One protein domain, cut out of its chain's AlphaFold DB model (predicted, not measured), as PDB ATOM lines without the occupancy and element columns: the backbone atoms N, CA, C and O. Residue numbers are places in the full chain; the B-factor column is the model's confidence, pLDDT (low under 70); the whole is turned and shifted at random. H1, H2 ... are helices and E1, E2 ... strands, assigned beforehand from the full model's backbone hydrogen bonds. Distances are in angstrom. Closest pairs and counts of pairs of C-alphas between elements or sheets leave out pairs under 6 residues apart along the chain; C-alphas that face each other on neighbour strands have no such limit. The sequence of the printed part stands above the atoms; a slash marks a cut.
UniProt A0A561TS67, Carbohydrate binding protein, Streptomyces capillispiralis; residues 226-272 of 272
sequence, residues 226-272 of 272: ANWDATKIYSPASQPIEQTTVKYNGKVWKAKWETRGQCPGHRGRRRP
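This is residues 226 to 272 of the 272 residues of the protein "Carbohydrate binding protein" of Streptomyces capillispiralis (UniProt A0A561TS67). With little regular structure, this is a small hairpin of two short strands, E1 and E2, with the one-turn helix H1 at one end, beside looping stretches; residues 266 to 272 stick out as a tail. The printed part has 47 residues, in the order H1, E1, E2, of mixed class, with 12 residues in named elements. It is compact, radius of gyration of the C-alphas 10.3 A, spanning 31 by 25 by 17 A.

Residues 226 to 240 hold no named element. H1 is residues 241 to 244, from C-alpha 241 at (-37.236, 38.772, -40.008). E1 is residues 245 to 248, 9.9 A long. E2 is residues 251 to 254, 10.2 A long, ending at C-alpha 254 at (-32.704, 38.092, -33.688).

Residues 226 to 227 pair parallel with 246 to 247 of E1, and residues 233 to 234 antiparallel with 259 to 260. H1, too short for an O i to N i+4 pair, has its 1 O i to N i+3 pair within range. The closest C-alphas of H1 and E2, Thr 244 and Lys 254, are 5.9 A apart. E1 and E2 are an antiparallel hairpin at 149 degrees, with N 246 and O 253 within hydrogen-bond range at 2.8 A.

The C-alphas farthest apart, Gly 250 and Pro 272, are 31.7 A apart. The printed part has no cut. Residues 266 to 272 are under pLDDT 70.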
ATOM      1  N   ALA A 226     -42.421  41.220 -31.755       93.12
ATOM      2  CA  ALA A 226     -43.275  40.656 -30.716       93.12
ATOM      3  C   ALA A 226     -42.461  40.275 -29.471       93.12
ATOM      4  O   ALA A 226     -41.246  40.100 -29.541       93.12
ATOM      5  N   ASN A 227     -43.120  40.106 -28.326       94.38
ATOM      6  CA  ASN A 227     -42.463  39.529 -27.153       94.38
ATOM      7  C   ASN A 227     -42.061  38.069 -27.432       94.38
ATOM      8  O   ASN A 227     -42.758  37.357 -28.159       94.38
ATOM      9  N   TRP A 228     -40.932  37.633 -26.870       94.62
ATOM     10  CA  TRP A 228     -40.496  36.240 -26.977       94.62
ATOM     11  C   TRP A 228     -41.506  35.292 -26.323       94.62
ATOM     12  O   TRP A 228     -42.052  35.585 -25.259       94.62
ATOM     13  N   ASP A 229     -41.715  34.147 -26.961       93.44
ATOM     14  CA  ASP A 229     -42.661  33.112 -26.569       93.44
ATOM     15  C   ASP A 229     -41.961  31.751 -26.637       93.44
ATOM     16  O   ASP A 229     -41.512  31.312 -27.698       93.44
ATOM     17  N   ALA A 230     -41.878  31.069 -25.493       92.44
ATOM     18  CA  ALA A 230     -41.218  29.773 -25.364       92.44
ATOM     19  C   ALA A 230     -41.842  28.684 -26.252       92.44
ATOM     20  O   ALA A 230     -41.175  27.708 -26.603       92.44
ATOM     21  N   THR A 231     -43.117  28.826 -26.612       93.75
ATOM     22  CA  THR A 231     -43.855  27.810 -27.369       93.75
ATOM     23  C   THR A 231     -43.589  27.885 -28.871       93.75
ATOM     24  O   THR A 231     -43.727  26.867 -29.566       93.75
ATOM     25  N   LYS A 232     -43.159  29.054 -29.364       93.06
ATOM     26  CA  LYS A 232     -42.934  29.332 -30.783       93.06
ATOM     27  C   LYS A 232     -41.579  28.828 -31.267       93.06
ATOM     28  O   LYS A 232     -40.594  28.789 -30.530       93.06
ATOM     29  N   ILE A 233     -41.559  28.451 -32.542       93.19
ATOM     30  CA  ILE A 233     -40.338  28.158 -33.289       93.19
ATOM     31  C   ILE A 233     -39.899  29.442 -33.984       93.19
ATOM     32  O   ILE A 233     -40.709  30.088 -34.652       93.19
ATOM     33  N   TYR A 234     -38.618  29.767 -33.842       93.75
ATOM     34  CA  TYR A 234     -37.955  30.874 -34.517       93.75
ATOM     35  C   TYR A 234     -36.921  30.306 -35.481       93.75
ATOM     36  O   TYR A 234     -35.870  29.858 -35.032       93.75
ATOM     37  N   SER A 235     -37.213  30.310 -36.783       93.81
ATOM     38  CA  SER A 235     -36.366  29.711 -37.821       93.81
ATOM     39  C   SER A 235     -36.069  30.717 -38.940       93.81
ATOM     40  O   SER A 235     -36.885  30.890 -39.842       93.81
ATOM     41  N   PRO A 236     -34.902  31.391 -38.932       92.00
ATOM     42  CA  PRO A 236     -34.557  32.384 -39.958       92.00
ATOM     43  C   PRO A 236     -34.383  31.790 -41.363       92.00
ATOM     44  O   PRO A 236     -34.313  32.541 -42.329       92.00
ATOM     45  N   ALA A 237     -34.316  30.459 -41.490       92.75
ATOM     46  CA  ALA A 237     -34.276  29.774 -42.780       92.75
ATOM     47  C   ALA A 237     -35.654  29.697 -43.465       92.75
ATOM     48  O   ALA A 237     -35.715  29.590 -44.686       92.75
ATOM     49  N   SER A 238     -36.749  29.738 -42.697       92.75
ATOM     50  CA  SER A 238     -38.117  29.538 -43.203       92.75
ATOM     51  C   SER A 238     -39.092  30.661 -42.841       92.75
ATOM     52  O   SER A 238     -40.187  30.723 -43.397       92.75
ATOM     53  N   GLN A 239     -38.711  31.564 -41.936       93.50
ATOM     54  CA  GLN A 239     -39.546  32.662 -41.459       93.50
ATOM     55  C   GLN A 239     -38.923  34.029 -41.774       93.50
ATOM     56  O   GLN A 239     -37.699  34.183 -41.737       93.50
ATOM     57  N   PRO A 240     -39.756  35.055 -42.017       92.38
ATOM     58  CA  PRO A 240     -39.281  36.412 -42.241       92.38
ATOM     59  C   PRO A 240     -38.701  37.032 -40.956       92.38
ATOM     60  O   PRO A 240     -38.897  36.538 -39.837       92.38
ATOM     61  N   ILE A 241     -37.978  38.144 -41.109       90.38
ATOM     62  CA  ILE A 241     -37.236  38.772 -40.008       90.38
ATOM     63  C   ILE A 241     -38.146  39.254 -38.870       90.38
ATOM     64  O   ILE A 241     -37.769  39.193 -37.702       90.38
ATOM     65  N   GLU A 242     -39.370  39.665 -39.195       91.44
ATOM     66  CA  GLU A 242     -40.381  40.138 -38.249       91.44
ATOM     67  C   GLU A 242     -40.892  39.021 -37.327       91.44
ATOM     68  O   GLU A 242     -41.316  39.287 -36.205       91.44
ATOM     69  N   GLN A 243     -40.834  37.768 -37.785       92.50
ATOM     70  CA  GLN A 243     -41.239  36.597 -37.000       92.50
ATOM     71  C   GLN A 243     -40.080  35.996 -36.203       92.50
ATOM     72  O   GLN A 243     -40.314  35.301 -35.220       92.50
ATOM     73  N   THR A 244     -38.839  36.279 -36.601       92.88
ATOM     74  CA  THR A 244     -37.614  35.741 -35.983       92.88
ATOM     75  C   THR A 244     -36.880  36.753 -35.107       92.88
ATOM     76  O   THR A 244     -35.865  36.422 -34.489       92.88
ATOM     77  N   THR A 245     -37.413  37.973 -35.016       93.44
ATOM     78  CA  THR A 245     -36.945  39.029 -34.123       93.44
ATOM     79  C   THR A 245     -37.956  39.247 -33.005       93.44
ATOM     80  O   THR A 245     -39.142  39.446 -33.260       93.44
ATOM     81  N   VAL A 246     -37.490  39.233 -31.759       94.00
ATOM     82  CA  VAL A 246     -38.335  39.292 -30.561       94.00
ATOM     83  C   VAL A 246     -37.805  40.260 -29.516       94.00
ATOM     84  O   VAL A 246     -36.605  40.510 -29.421       94.00
ATOM     85  N   LYS A 247     -38.703  40.770 -28.675       93.44
ATOM     86  CA  LYS A 247     -38.380  41.519 -27.461       93.44
ATOM     87  C   LYS A 247     -38.326  40.564 -26.275       93.44
ATOM     88  O   LYS A 247     -39.274  39.825 -26.017       93.44
ATOM     89  N   TYR A 248     -37.227  40.588 -25.535       92.38
ATOM     90  CA  TYR A 248     -37.076  39.831 -24.296       92.38
ATOM     91  C   TYR A 248     -36.171  40.589 -23.327       92.38
ATOM     92  O   TYR A 248     -35.070  41.006 -23.693       92.38
ATOM     93  N   ASN A 249     -36.650  40.768 -22.092       90.62
ATOM     94  CA  ASN A 249     -35.943  41.462 -21.013       90.62
ATOM     95  C   ASN A 249     -35.421  42.862 -21.416       90.62
ATOM     96  O   ASN A 249     -34.241  43.178 -21.263       90.62
ATOM     97  N   GLY A 250     -36.290  43.670 -22.036       86.50
ATOM     98  CA  GLY A 250     -35.970  45.035 -22.481       86.50
ATOM     99  C   GLY A 250     -35.026  45.135 -23.686       86.50
ATOM    100  O   GLY A 250     -34.681  46.241 -24.092       86.50
ATOM    101  N   LYS A 251     -34.610  44.009 -24.276       89.62
ATOM    102  CA  LYS A 251     -33.719  43.954 -25.444       89.62
ATOM    103  C   LYS A 251     -34.414  43.323 -26.642       89.62
ATOM    104  O   LYS A 251     -35.345  42.535 -26.487       89.62
ATOM    105  N   VAL A 252     -33.932  43.659 -27.834       91.50
ATOM    106  CA  VAL A 252     -34.350  43.038 -29.093       91.50
ATOM    107  C   VAL A 252     -33.342  41.954 -29.463       91.50
ATOM    108  O   VAL A 252     -32.135  42.175 -29.397       91.50
ATOM    109  N   TRP A 253     -33.843  40.783 -29.838       91.50
ATOM    110  CA  TRP A 253     -33.055  39.609 -30.191       91.50
ATOM    111  C   TRP A 253     -33.478  39.090 -31.554       91.50
ATOM    112  O   TRP A 253     -34.669  38.983 -31.821       91.50
ATOM    113  N   LYS A 254     -32.503  38.717 -32.379       91.81
ATOM    114  CA  LYS A 254     -32.704  38.092 -33.688       91.81
ATOM    115  C   LYS A 254     -32.215  36.648 -33.636       91.81
ATOM    116  O   LYS A 254     -31.077  36.403 -33.231       91.81
ATOM    117  N   ALA A 255     -33.050  35.700 -34.047       91.62
ATOM    118  CA  ALA A 255     -32.645  34.302 -34.152       91.62
ATOM    119  C   ALA A 255     -31.599  34.128 -35.266       91.62
ATOM    120  O   ALA A 255     -31.783  34.602 -36.385       91.62
ATOM    121  N   LYS A 256     -30.490  33.444 -34.959       88.81
ATOM    122  CA  LYS A 256     -29.423  33.135 -35.931       88.81
ATOM    123  C   LYS A 256     -29.552  31.730 -36.531       88.81
ATOM    124  O   LYS A 256     -29.035  31.471 -37.610       88.81
ATOM    125  N   TRP A 257     -30.246  30.839 -35.839       89.38
ATOM    126  CA  TRP A 257     -30.573  29.479 -36.260       89.38
ATOM    127  C   TRP A 257     -31.933  29.104 -35.670       89.38
ATOM    128  O   TRP A 257     -32.485  29.855 -34.861       89.38
ATOM    129  N   GLU A 258     -32.469  27.958 -36.079       92.75
ATOM    130  CA  GLU A 258     -33.749  27.475 -35.575       92.75
ATOM    131  C   GLU A 258     -33.713  27.212 -34.065       92.75
ATOM    132  O   GLU A 258     -32.850  26.489 -33.567       92.75
ATOM    133  N   THR A 259     -34.649  27.801 -33.319       90.56
ATOM    134  CA  THR A 259     -34.762  27.615 -31.865       90.56
ATOM    135  C   THR A 259     -36.218  27.498 -31.424       90.56
ATOM    136  O   THR A 259     -37.112  28.101 -32.017       90.56
ATOM    137  N   ARG A 260     -36.456  26.729 -30.355       91.62
ATOM    138  CA  ARG A 260     -37.752  26.596 -29.671       91.62
ATOM    139  C   ARG A 260     -37.515  26.438 -28.175       91.62
ATOM    140  O   ARG A 260     -36.611  25.703 -27.783       91.62
ATOM    141  N   GLY A 261     -38.276  27.142 -27.340       86.44
ATOM    142  CA  GLY A 261     -38.164  27.064 -25.876       86.44
ATOM    143  C   GLY A 261     -36.860  27.602 -25.272       86.44
ATOM    144  O   GLY A 261     -36.768  27.729 -24.055       86.44
ATOM    145  N   GLN A 262     -35.860  27.959 -26.084       85.19
ATOM    146  CA  GLN A 262     -34.608  28.546 -25.610       85.19
ATOM    147  C   GLN A 262     -34.764  30.056 -25.422       85.19
ATOM    148  O   GLN A 262     -35.001  30.788 -26.384       85.19
ATOM    149  N   CYS A 263     -34.619  30.518 -24.179       85.56
ATOM    150  CA  CYS A 263     -34.685  31.940 -23.850       85.56
ATOM    151  C   CYS A 263     -33.560  32.726 -24.557       85.56
ATOM    152  O   CYS A 263     -32.395  32.307 -24.498       85.56
ATOM    153  N   PRO A 264     -33.854  33.891 -25.166       87.38
ATOM    154  CA  PRO A 264     -32.842  34.733 -25.789       87.38
ATOM    155  C   PRO A 264     -31.777  35.182 -24.783       87.38
ATOM    156  O   PRO A 264     -32.077  35.515 -23.637       87.38
ATOM    157  N   GLY A 265     -30.514  35.193 -25.212       76.19
ATOM    158  CA  GLY A 265     -29.378  35.582 -24.371       76.19
ATOM    159  C   GLY A 265     -28.852  34.490 -23.438       76.19
ATOM    160  O   GLY A 265     -27.796  34.675 -22.832       76.19
ATOM    161  N   HIS A 266     -29.511  33.331 -23.360       68.38
ATOM    162  CA  HIS A 266     -28.938  32.168 -22.696       68.38
ATOM    163  C   HIS A 266     -28.043  31.414 -23.688       68.38
ATOM    164  O   HIS A 266     -28.498  30.987 -24.749       68.38
ATOM    165  N   ARG A 267     -26.746  31.261 -23.376       49.50
ATOM    166  CA  ARG A 267     -25.859  30.386 -24.157       49.50
ATOM    167  C   ARG A 267     -26.349  28.953 -23.971       49.50
ATOM    168  O   ARG A 267     -26.000  28.304 -22.988       49.50
ATOM    169  N   GLY A 268     -27.161  28.463 -24.903       42.06
ATOM    170  CA  GLY A 268     -27.447  27.041 -25.005       42.06
ATOM    171  C   GLY A 268     -26.119  26.298 -25.088       42.06
ATOM    172  O   GLY A 268     -25.331  26.530 -26.006       42.06
ATOM    173  N   ARG A 269     -25.832  25.458 -24.086       34.28
ATOM    174  CA  ARG A 269     -24.732  24.496 -24.149       34.28
ATOM    175  C   ARG A 269     -24.873  23.755 -25.475       34.28
ATOM    176  O   ARG A 269     -25.896  23.108 -25.696       34.28
ATOM    177  N   ARG A 270     -23.855  23.847 -26.337       36.47
ATOM    178  CA  ARG A 270     -23.649  22.857 -27.395       36.47
ATOM    179  C   ARG A 270     -23.677  21.499 -26.697       36.47
ATOM    180  O   ARG A 270     -22.807  21.236 -25.867       36.47
ATOM    181  N   ARG A 271     -24.709  20.695 -26.938       29.28
ATOM    182  CA  ARG A 271     -24.563  19.255 -26.739       29.28
ATOM    183  C   ARG A 271     -23.843  18.707 -27.980       29.28
ATOM    184  O   ARG A 271     -24.086  19.256 -29.056       29.28
ATOM    185  N   PRO A 272     -22.892  17.781 -27.768       36.47
ATOM    186  CA  PRO A 272     -21.978  17.274 -28.790       36.47
ATOM    187  C   PRO A 272     -22.707  16.601 -29.949       36.47
ATOM    188  O   PRO A 272     -23.828  16.091 -29.718       36.47
TER     189      PRO A 272